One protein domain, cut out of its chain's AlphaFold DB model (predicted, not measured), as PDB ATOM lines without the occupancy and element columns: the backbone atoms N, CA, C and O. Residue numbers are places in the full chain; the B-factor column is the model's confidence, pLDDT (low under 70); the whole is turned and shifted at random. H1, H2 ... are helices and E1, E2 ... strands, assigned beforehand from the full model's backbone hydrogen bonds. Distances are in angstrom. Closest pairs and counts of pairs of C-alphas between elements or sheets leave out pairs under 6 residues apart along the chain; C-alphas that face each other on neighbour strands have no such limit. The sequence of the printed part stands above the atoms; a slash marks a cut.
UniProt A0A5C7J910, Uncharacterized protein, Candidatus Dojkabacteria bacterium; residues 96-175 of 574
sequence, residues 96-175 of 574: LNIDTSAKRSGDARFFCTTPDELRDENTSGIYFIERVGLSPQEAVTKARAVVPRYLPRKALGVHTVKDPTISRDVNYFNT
ATOM      1  N   LEU A  96     148.199 121.569 128.602       95.81
ATOM      2  CA  LEU A  96     147.323 120.410 128.773       95.81
ATOM      3  C   LEU A  96     146.577 120.112 127.461       95.81
ATOM      4  O   LEU A  96     145.942 120.992 126.881       95.81
ATOM      5  N   ASN A  97     146.602 118.859 127.016       96.25
ATOM      6  CA  ASN A  97     145.900 118.373 125.828       96.25
ATOM      7  C   ASN A  97     144.932 117.244 126.204       96.25
ATOM      8  O   ASN A  97     145.160 116.519 127.177       96.25
ATOM      9  N   ILE A  98     143.873 117.075 125.410       94.62
ATOM     10  CA  ILE A  98     142.901 115.985 125.538       94.62
ATOM     11  C   ILE A  98     142.768 115.231 124.210       94.62
ATOM     12  O   ILE A  98     142.438 115.823 123.181       94.62
ATOM     13  N   ASP A  99     143.002 113.918 124.239       94.12
ATOM     14  CA  ASP A  99     142.818 113.014 123.103       94.12
ATOM     15  C   ASP A  99     141.320 112.784 122.844       94.12
ATOM     16  O   ASP A  99     140.600 112.179 123.646       94.12
ATOM     17  N   THR A 100     140.815 113.279 121.718       90.88
ATOM     18  CA  THR A 100     139.407 113.119 121.333       90.88
ATOM     19  C   THR A 100     139.104 111.780 120.663       90.88
ATOM     20  O   THR A 100     137.932 111.457 120.488       90.88
ATOM     21  N   SER A 101     140.123 110.998 120.300       86.69
ATOM     22  CA  SER A 101     139.983 109.679 119.667       86.69
ATOM     23  C   SER A 101     139.979 108.510 120.661       86.69
ATOM     24  O   SER A 101     139.571 107.396 120.314       86.69
ATOM     25  N   ALA A 102     140.398 108.745 121.908       84.31
ATOM     26  CA  ALA A 102     140.456 107.719 122.941       84.31
ATOM     27  C   ALA A 102     139.061 107.139 123.256       84.31
ATOM     28  O   ALA A 102     138.159 107.841 123.712       84.31
ATOM     29  N   LYS A 103     138.894 105.820 123.057       72.31
ATOM     30  CA  LYS A 103     137.627 105.098 123.315       72.31
ATOM     31  C   LYS A 103     137.322 104.884 124.802       72.31
ATOM     32  O   LYS A 103     136.175 104.625 125.154       72.31
ATOM     33  N   ARG A 104     138.338 104.917 125.672       61.16
ATOM     34  CA  ARG A 104     138.172 104.716 127.119       61.16
ATOM     35  C   ARG A 104     137.970 106.066 127.803       61.16
ATOM     36  O   ARG A 104     138.783 106.968 127.632       61.16
ATOM     37  N   SER A 105     136.908 106.189 128.597       57.97
ATOM     38  CA  SER A 105     136.760 107.288 129.552       57.97
ATOM     39  C   SER A 105     137.791 107.136 130.675       57.97
ATOM     40  O   SER A 105     137.918 106.048 131.232       57.97
ATOM     41  N   GLY A 106     138.512 108.213 131.000       60.22
ATOM     42  CA  GLY A 106     139.436 108.273 132.139       60.22
ATOM     43  C   GLY A 106     140.871 108.699 131.801       60.22
ATOM     44  O   GLY A 106     141.146 109.311 130.769       60.22
ATOM     45  N   ASP A 107     141.758 108.348 132.724       54.50
ATOM     46  CA  ASP A 107     143.163 108.723 132.931       54.50
ATOM     47  C   ASP A 107     144.055 108.856 131.683       54.50
ATOM     48  O   ASP A 107     144.826 109.806 131.560       54.50
ATOM     49  N   ALA A 108     143.930 107.956 130.706       67.00
ATOM     50  CA  ALA A 108     144.802 107.931 129.525       67.00
ATOM     51  C   ALA A 108     144.491 109.017 128.473       67.00
ATOM     52  O   ALA A 108     145.178 109.098 127.455       67.00
ATOM     53  N   ARG A 109     143.445 109.827 128.687       87.56
ATOM     54  CA  ARG A 109     142.958 110.807 127.707       87.56
ATOM     55  C   ARG A 109     143.708 112.140 127.743       87.56
ATOM     56  O   ARG A 109     143.724 112.842 126.736       87.56
ATOM     57  N   PHE A 110     144.305 112.503 128.875       93.06
ATOM     58  CA  PHE A 110     144.992 113.785 129.041       93.06
ATOM     59  C   PHE A 110     146.511 113.623 128.998       93.06
ATOM     60  O   PHE A 110     147.070 112.694 129.584       93.06
ATOM     61  N   PHE A 111     147.197 114.559 128.347       94.94
ATOM     62  CA  PHE A 111     148.660 114.599 128.310       94.94
ATOM     63  C   PHE A 111     149.176 116.033 128.223       94.94
ATOM     64  O   PHE A 111     148.487 116.921 127.720       94.94
ATOM     65  N   CYS A 112     150.397 116.252 128.701       95.69
ATOM     66  CA  CYS A 112     151.046 117.554 128.651       95.69
ATOM     67  C   CYS A 112     152.013 117.642 127.470       95.69
ATOM     68  O   CYS A 112     152.612 116.643 127.061       95.69
ATOM     69  N   THR A 113     152.161 118.844 126.923       96.38
ATOM     70  CA  THR A 113     153.181 119.172 125.925       96.38
ATOM     71  C   THR A 113     154.028 120.342 126.395       96.38
ATOM     72  O   THR A 113     153.530 121.255 127.049       96.38
ATOM     73  N   THR A 114     155.308 120.305 126.051       94.62
ATOM     74  CA  THR A 114     156.284 121.374 126.292       94.62
ATOM     75  C   THR A 114     156.064 122.560 125.335       94.62
ATOM     76  O   THR A 114     155.317 122.417 124.362       94.62
ATOM     77  N   PRO A 115     156.733 123.715 125.542       92.56
ATOM     78  CA  PRO A 115     156.684 124.849 124.610       92.56
ATOM     79  C   PRO A 115     157.176 124.510 123.198       92.56
ATOM     80  O   PRO A 115     156.720 125.105 122.227       92.56
ATOM     81  N   ASP A 116     158.061 123.515 123.079       91.62
ATOM     82  CA  ASP A 116     158.541 122.974 121.800       91.62
ATOM     83  C   ASP A 116     157.513 122.039 121.126       91.62
ATOM     84  O   ASP A 116     157.822 121.387 120.127       91.62
ATOM     85  N   GLU A 117     156.296 121.942 121.678       94.19
ATOM     86  CA  GLU A 117     155.192 121.119 121.179       94.19
ATOM     87  C   GLU A 117     155.499 119.608 121.148       94.19
ATOM     88  O   GLU A 117     154.924 118.838 120.375       94.19
ATOM     89  N   LEU A 118     156.401 119.165 122.028       93.50
ATOM     90  CA  LEU A 118     156.687 117.755 122.284       93.50
ATOM     91  C   LEU A 118     155.889 117.271 123.487       93.50
ATOM     92  O   LEU A 118     155.742 118.006 124.464       93.50
ATOM     93  N   ARG A 119     155.415 116.024 123.439       93.06
ATOM     94  CA  ARG A 119     154.782 115.378 124.592       93.06
ATOM     95  C   ARG A 119     155.780 115.304 125.746       93.06
ATOM     96  O   ARG A 119     156.902 114.850 125.547       93.06
ATOM     97  N   ASP A 120     155.359 115.742 126.925       92.12
ATOM     98  CA  ASP A 120     156.188 115.651 128.121       92.12
ATOM     99  C   ASP A 120     156.196 114.212 128.656       92.12
ATOM    100  O   ASP A 120     155.145 113.576 128.778       92.12
ATOM    101  N   GLU A 121     157.388 113.685 128.935       88.44
ATOM    102  CA  GLU A 121     157.569 112.311 129.424       88.44
ATOM    103  C   GLU A 121     157.444 112.215 130.950       88.44
ATOM    104  O   GLU A 121     157.126 111.151 131.477       88.44
ATOM    105  N   ASN A 122     157.658 113.329 131.658       91.12
ATOM    106  CA  ASN A 122     157.727 113.360 133.120       91.12
ATOM    107  C   ASN A 122     156.379 113.699 133.773       91.12
ATOM    108  O   ASN A 122     156.112 113.289 134.903       91.12
ATOM    109  N   THR A 123     155.519 114.428 133.063       91.44
ATOM    110  CA  THR A 123     154.273 114.989 133.583       91.44
ATOM    111  C   THR A 123     153.085 114.411 132.829       91.44
ATOM    112  O   THR A 123     152.805 114.749 131.676       91.44
ATOM    113  N   SER A 124     152.325 113.552 133.507       92.50
ATOM    114  CA  SER A 124     151.040 113.094 132.980       92.50
ATOM    115  C   SER A 124     150.005 114.225 133.011       92.50
ATOM    116  O   SER A 124     150.056 115.120 133.858       92.50
ATOM    117  N   GLY A 125     149.013 114.174 132.115       91.94
ATOM    118  CA  GLY A 125     147.925 115.157 132.126       91.94
ATOM    119  C   GLY A 125     147.123 115.132 133.431       91.94
ATOM    120  O   GLY A 125     146.661 116.170 133.888       91.94
ATOM    121  N   ILE A 126     147.015 113.966 134.073       90.50
ATOM    122  CA  ILE A 126     146.350 113.802 135.373       90.50
ATOM    123  C   ILE A 126     147.129 114.512 136.468       90.50
ATOM    124  O   ILE A 126     146.549 115.288 137.215       90.50
ATOM    125  N   TYR A 127     148.444 114.289 136.529       91.94
ATOM    126  CA  TYR A 127     149.288 114.943 137.520       91.94
ATOM    127  C   TYR A 127     149.162 116.467 137.414       91.94
ATOM    128  O   TYR A 127     149.018 117.149 138.425       91.94
ATOM    129  N   PHE A 128     149.136 116.996 136.187       93.38
ATOM    130  CA  PHE A 128     148.879 118.414 135.944       93.38
ATOM    131  C   PHE A 128     147.501 118.850 136.472       93.38
ATOM    132  O   PHE A 128     147.402 119.836 137.198       93.38
ATOM    133  N   ILE A 129     146.438 118.105 136.147       92.12
ATOM    134  CA  ILE A 129     145.059 118.381 136.594       92.12
ATOM    135  C   ILE A 129     144.965 118.407 138.125       92.12
ATOM    136  O   ILE A 129     144.404 119.352 138.679       92.12
ATOM    137  N   GLU A 130     145.536 117.411 138.803       90.50
ATOM    138  CA  GLU A 130     145.531 117.291 140.265       90.50
ATOM    139  C   GLU A 130     146.304 118.431 140.927       90.50
ATOM    140  O   GLU A 130     145.816 119.050 141.871       90.50
ATOM    141  N   ARG A 131     147.492 118.756 140.404       91.00
ATOM    142  CA  ARG A 131     148.361 119.800 140.963       91.00
ATOM    143  C   ARG A 131     147.814 121.208 140.786       91.00
ATOM    144  O   ARG A 131     148.002 122.033 141.672       91.00
ATOM    145  N   VAL A 132     147.127 121.473 139.677       90.31
ATOM    146  CA  VAL A 132     146.439 122.752 139.433       90.31
ATOM    147  C   VAL A 132     145.063 122.788 140.124       90.31
ATOM    148  O   VAL A 132     144.436 123.842 140.225       90.31
ATOM    149  N   GLY A 133     144.564 121.647 140.616       87.50
ATOM    150  CA  GLY A 133     143.255 121.541 141.261       87.50
ATOM    151  C   GLY A 133     142.092 121.731 140.284       87.50
ATOM    152  O   GLY A 133     141.092 122.373 140.616       87.50
ATOM    153  N   LEU A 134     142.217 121.236 139.049       87.06
ATOM    154  CA  LEU A 134     141.153 121.307 138.044       87.06
ATOM    155  C   LEU A 134     140.113 120.207 138.285       87.06
ATOM    156  O   LEU A 134     140.442 119.030 138.394       87.06
ATOM    157  N   SER A 135     138.834 120.579 138.309       85.88
ATOM    158  CA  SER A 135     137.746 119.606 138.211       85.88
ATOM    159  C   SER A 135     137.724 118.956 136.817       85.88
ATOM    160  O   SER A 135     138.240 119.540 135.859       85.88
ATOM    161  N   PRO A 136     137.083 117.785 136.644       85.31
ATOM    162  CA  PRO A 136     137.003 117.124 135.340       85.31
ATOM    163  C   PRO A 136     136.441 118.015 134.220       85.31
ATOM    164  O   PRO A 136     136.958 118.009 133.106       85.31
ATOM    165  N   GLN A 137     135.409 118.817 134.503       86.00
ATOM    166  CA  GLN A 137     134.814 119.736 133.527       86.00
ATOM    167  C   GLN A 137     135.755 120.896 133.174       86.00
ATOM    168  O   GLN A 137     135.878 121.257 132.001       86.00
ATOM    169  N   GLU A 138     136.454 121.459 134.162       87.56
ATOM    170  CA  GLU A 138     137.453 122.508 133.921       87.56
ATOM    171  C   GLU A 138     138.644 121.967 133.131       87.56
ATOM    172  O   GLU A 138     139.120 122.643 132.225       87.56
ATOM    173  N   ALA A 139     139.100 120.747 133.426       89.56
ATOM    174  CA  ALA A 139     140.176 120.091 132.695       89.56
ATOM    175  C   ALA A 139     139.816 119.908 131.216       89.56
ATOM    176  O   ALA A 139     140.613 120.260 130.353       89.56
ATOM    177  N   VAL A 140     138.603 119.433 130.909       89.31
ATOM    178  CA  VAL A 140     138.119 119.320 129.519       89.31
ATOM    179  C   VAL A 140     138.058 120.684 128.830       89.31
ATOM    180  O   VAL A 140     138.413 120.783 127.661       89.31
ATOM    181  N   THR A 141     137.628 121.725 129.545       89.00
ATOM    182  CA  THR A 141     137.476 123.077 128.984       89.00
ATOM    183  C   THR A 141     138.823 123.768 128.760       89.00
ATOM    184  O   THR A 141     138.987 124.484 127.778       89.00
ATOM    185  N   LYS A 142     139.796 123.558 129.658       90.19
ATOM    186  CA  LYS A 142     141.148 124.127 129.552       90.19
ATOM    187  C   LYS A 142     142.059 123.343 128.610       90.19
ATOM    188  O   LYS A 142     142.996 123.921 128.067       90.19
ATOM    189  N   ALA A 143     141.835 122.041 128.446       93.50
ATOM    190  CA  ALA A 143     142.679 121.210 127.604       93.50
ATOM    191  C   ALA A 143     142.472 121.511 126.115       93.50
ATOM    192  O   ALA A 143     141.349 121.626 125.623       93.50
ATOM    193  N   ARG A 144     143.572 121.538 125.362       94.94
ATOM    194  CA  ARG A 144     143.535 121.618 123.902       94.94
ATOM    195  C   ARG A 144     143.048 120.287 123.321       94.94
ATOM    196  O   ARG A 144     143.701 119.256 123.482       94.94
ATOM    197  N   ALA A 145     141.896 120.306 122.652       93.94
ATOM    198  CA  ALA A 145     141.302 119.124 122.031       93.94
ATOM    199  C   ALA A 145     142.045 118.726 120.750       93.94
ATOM    200  O   ALA A 145     142.109 119.513 119.798       93.94
ATOM    201  N   VAL A 146     142.598 117.509 120.733       95.31
ATOM    202  CA  VAL A 146     143.446 117.004 119.645       95.31
ATOM    203  C   VAL A 146     143.247 115.508 119.393       95.31
ATOM    204  O   VAL A 146     142.821 114.761 120.269       95.31
ATOM    205  N   VAL A 147     143.623 115.050 118.200       93.06
ATOM    206  CA  VAL A 147     143.775 113.635 117.845       93.06
ATOM    207  C   VAL A 147     145.269 113.346 117.675       93.06
ATOM    208  O   VAL A 147     145.873 113.863 116.732       93.06
ATOM    209  N   PRO A 148     145.897 112.551 118.557       93.12
ATOM    210  CA  PRO A 148     147.290 112.157 118.395       93.12
ATOM    211  C   PRO A 148     147.483 111.387 117.084       93.12
ATOM    212  O   PRO A 148     146.805 110.393 116.825       93.12
ATOM    213  N   ARG A 149     148.408 111.843 116.239       93.00
ATOM    214  CA  ARG A 149     148.743 111.188 114.972       93.00
ATOM    215  C   ARG A 149     150.234 111.294 114.707       93.00
ATOM    216  O   ARG A 149     150.820 112.366 114.826       93.00
ATOM    217  N   TYR A 150     150.836 110.188 114.291       94.88
ATOM    218  CA  TYR A 150     152.238 110.171 113.902       94.88
ATOM    219  C   TYR A 150     152.406 110.834 112.534       94.88
ATOM    220  O   TYR A 150     151.970 110.283 111.522       94.88
ATOM    221  N   LEU A 151     152.997 112.032 112.509       95.12
ATOM    222  CA  LEU A 151     153.167 112.855 111.309       95.12
ATOM    223  C   LEU A 151     154.649 113.245 111.141       95.12
ATOM    224  O   LEU A 151     155.024 114.414 111.295       95.12
ATOM    225  N   PRO A 152     155.535 112.282 110.833       95.31
ATOM    226  CA  PRO A 152     156.954 112.562 110.694       95.31
ATOM    227  C   PRO A 152     157.192 113.532 109.539       95.31
ATOM    228  O   PRO A 152     156.488 113.507 108.527       95.31
ATOM    229  N   ARG A 153     158.220 114.378 109.678       90.88
ATOM    230  CA  ARG A 153     158.616 115.395 108.680       90.88
ATOM    231  C   ARG A 153     157.579 116.515 108.466       90.88
ATOM    232  O   ARG A 153     157.768 117.358 107.591       90.88
ATOM    233  N   LYS A 154     156.502 116.555 109.256       93.25
ATOM    234  CA  LYS A 154     155.670 117.752 109.450       93.25
ATOM    235  C   LYS A 154     156.221 118.576 110.614       93.25
ATOM    236  O   LYS A 154     157.031 118.078 111.394       93.25
ATOM    237  N   ALA A 155     155.796 119.836 110.719       92.75
ATOM    238  CA  ALA A 155     156.123 120.651 111.888       92.75
ATOM    239  C   ALA A 155     155.608 119.977 113.176       92.75
ATOM    240  O   ALA A 155     154.678 119.165 113.136       92.75
ATOM    241  N   LEU A 156     156.232 120.271 114.314       94.19
ATOM    242  CA  LEU A 156     155.746 119.790 115.608       94.19
ATOM    243  C   LEU A 156     154.459 120.521 116.008       94.19
ATOM    244  O   LEU A 156     154.129 121.562 115.439       94.19
ATOM    245  N   GLY A 157     153.726 119.948 116.960       94.06
ATOM    246  CA  GLY A 157     152.490 120.526 117.480       94.06
ATOM    247  C   GLY A 157     151.239 120.165 116.704       94.06
ATOM    248  O   GLY A 157     151.101 119.053 116.187       94.06
ATOM    249  N   VAL A 158     150.284 121.090 116.711       95.06
ATOM    250  CA  VAL A 158     148.916 120.847 116.251       95.06
ATOM    251  C   VAL A 158     148.721 121.300 114.810       95.06
ATOM    252  O   VAL A 158     149.030 122.431 114.445       95.06
ATOM    253  N   HIS A 159     148.151 120.409 114.005       94.50
ATOM    254  CA  HIS A 159     147.814 120.622 112.603       94.50
ATOM    255  C   HIS A 159     146.306 120.535 112.434       94.50
ATOM    256  O   HIS A 159     145.720 119.466 112.606       94.50
ATOM    257  N   THR A 160     145.677 121.645 112.070       93.44
ATOM    258  CA  THR A 160     144.252 121.662 111.742       93.44
ATOM    259  C   THR A 160     144.062 121.199 110.302       93.44
ATOM    260  O   THR A 160     144.575 121.811 109.365       93.44
ATOM    261  N   VAL A 161     143.341 120.094 110.123       90.88
ATOM    262  CA  VAL A 161     143.039 119.517 108.809       90.88
ATOM    263  C   VAL A 161     141.538 119.309 108.702       90.88
ATOM    264  O   VAL A 161     140.909 118.795 109.625       90.88
ATOM    265  N   LYS A 162     140.964 119.674 107.556       89.25
ATOM    266  CA  LYS A 162     139.561 119.397 107.263       89.25
ATOM    267  C   LYS A 162     139.389 117.909 106.974       89.25
ATOM    268  O   LYS A 162     139.903 117.408 105.974       89.25
ATOM    269  N   ASP A 163     138.689 117.208 107.854       79.50
ATOM    270  CA  ASP A 163     138.422 115.784 107.689       79.50
ATOM    271  C   ASP A 163     137.454 115.577 106.506       79.50
ATOM    272  O   ASP A 163     136.372 116.177 106.481       79.50
ATOM    273  N   PRO A 164     137.825 114.759 105.504       77.56
ATOM    274  CA  PRO A 164     137.030 114.588 104.292       77.56
ATOM    275  C   PRO A 164     135.719 113.828 104.534       77.56
ATOM    276  O   PRO A 164     134.792 113.953 103.739       77.56
ATOM    277  N   THR A 165     135.619 113.046 105.611       77.44
ATOM    278  CA  THR A 165     134.444 112.232 105.935       77.44
ATOM    279  C   THR A 165     133.411 113.032 106.719       77.44
ATOM    280  O   THR A 165     132.226 112.977 106.395       77.44
ATOM    281  N   ILE A 166     133.833 113.803 107.724       82.00
ATOM    282  CA  ILE A 166     132.909 114.588 108.568       82.00
ATOM    283  C   ILE A 166     132.792 116.061 108.156       82.00
ATOM    284  O   ILE A 166     131.962 116.779 108.710       82.00
ATOM    285  N   SER A 167     133.598 116.525 107.191       85.50
ATOM    286  CA  SER A 167     133.632 117.919 106.710       85.50
ATOM    287  C   SER A 167     133.847 118.964 107.815       85.50
ATOM    288  O   SER A 167     133.428 120.116 107.676       85.50
ATOM    289  N   ARG A 168     134.513 118.575 108.906       87.94
ATOM    290  CA  ARG A 168     134.869 119.439 110.037       87.94
ATOM    291  C   ARG A 168     136.377 119.502 110.196       87.94
ATOM    292  O   ARG A 168     137.086 118.571 109.821       87.94
ATOM    293  N   ASP A 169     136.837 120.591 110.786       91.19
ATOM    294  CA  ASP A 169     138.236 120.748 111.137       91.19
ATOM    295  C   ASP A 169     138.578 119.846 112.324       91.19
ATOM    296  O   ASP A 169     137.903 119.850 113.357       91.19
ATOM    297  N   VAL A 170     139.625 119.045 112.151       91.56
ATOM    298  CA  VAL A 170     140.180 118.162 113.172       91.56
ATOM    299  C   VAL A 170     141.597 118.623 113.474       91.56
ATOM    300  O   VAL A 170     142.417 118.810 112.576       91.56
ATOM    301  N   ASN A 171     141.886 118.800 114.759       94.75
ATOM    302  CA  ASN A 171     143.207 119.167 115.246       94.75
ATOM    303  C   ASN A 171     144.031 117.900 115.473       94.75
ATOM    304  O   ASN A 171     143.823 117.200 116.460       94.75
ATOM    305  N   TYR A 172     144.973 117.593 114.587       94.81
ATOM    306  CA  TYR A 172     145.908 116.492 114.794       94.81
ATOM    307  C   TYR A 172     147.123 116.967 115.583       94.81
ATOM    308  O   TYR A 172     147.825 117.872 115.142       94.81
ATOM    309  N   PHE A 173     147.407 116.345 116.725       96.31
ATOM    310  CA  PHE A 173     148.664 116.566 117.435       96.31
ATOM    311  C   PHE A 173     149.728 115.617 116.889       96.31
ATOM    312  O   PHE A 173     149.536 114.398 116.904       96.31
ATOM    313  N   ASN A 174     150.839 116.166 116.403       96.56
ATOM    314  CA  ASN A 174     151.929 115.376 115.855       96.56
ATOM    315  C   ASN A 174     152.678 114.621 116.964       96.56
ATOM    316  O   ASN A 174     153.392 115.227 117.756       96.56
ATOM    317  N   THR A 175     152.557 113.293 116.993       95.50
ATOM    318  CA  THR A 175     153.245 112.444 117.982       95.50
ATOM    319  C   THR A 175     154.674 112.072 117.592       95.50
ATOM    320  O   THR A 175     155.347 111.373 118.347       95.50
TER     321      THR A 175
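AT A GLANCE: This is residues 96 to 175 of the 574 residues of an uncharacterized protein of Candidatus Dojkabacteria bacterium (UniProt A0A5C7J910). One strongly twisted six-stranded sheet runs the length of the domain, its two halves joined by the staggered strand E4: the meander E1, E2, E3 with two short helices at one end, and the hairpin of E5 and E6, with no named helix on it, at the other. The 80 printed residues hold, in order, E1, E2, E3, H1, H2, E4, E5 and E6; the mixed sheet's order is E3, E2, E1, E4, E6, E5, and the class is mixed, helices and strands. The whole is compact, with a radius of gyration of the C-alphas of 12.9 A and spans of 37 by 26 by 19 A.

HOW THE PARTS SIT: E1, residues 96 to 99, and E2, residues 110 to 113, form a hairpin, with N 97 and O 111 2.8 A apart. E2 and E3, residues 119 to 124, form another, with N 120 and O 112 2.9 A apart; E1, E2 and E3 are a meander, each strand the antiparallel neighbour of the one before. H1, residues 125 to 132, stands up from the sheet over E2, its closest C-alphas there those of Phe 111 and Gly 125, 3.9 A apart. H2, residues 136 to 142, only grazes the sheet with residues 139 to 142. Every O i to N i+4 pair is within hydrogen-bond range in H1 and H2. E4, residues 144 to 149, is parallel to E1, with N 98 and O 144 2.9 A apart, and to E6, residues 169 to 174, with N 147 and O 171 2.8 A apart. E3, H1, H2 and E4 make a split strand-helix-strand unit, two strands of one sheet that are not neighbours, with the helices between them along the chain and E2 and E1 between them in the sheet; its crossover is right-handed. E5, residues 158 to 162, and E6 form a hairpin, with N 159 and O 172 2.8 A apart.

IN THESE COORDINATES: E1 begins at C-alpha 96, (147.323, 120.410, 128.773), and E6 ends at C-alpha 174, (151.929, 115.376, 115.855). E6 is 15.4 A long, E4 14.7 A and E5 13.1 A.

THE WHOLE: The C-alphas farthest apart, of Arg 131 and Pro 164, are 38.7 A apart. The printed part has no cut, no link is long, and pLDDT is under 70 at residues 104 to 108.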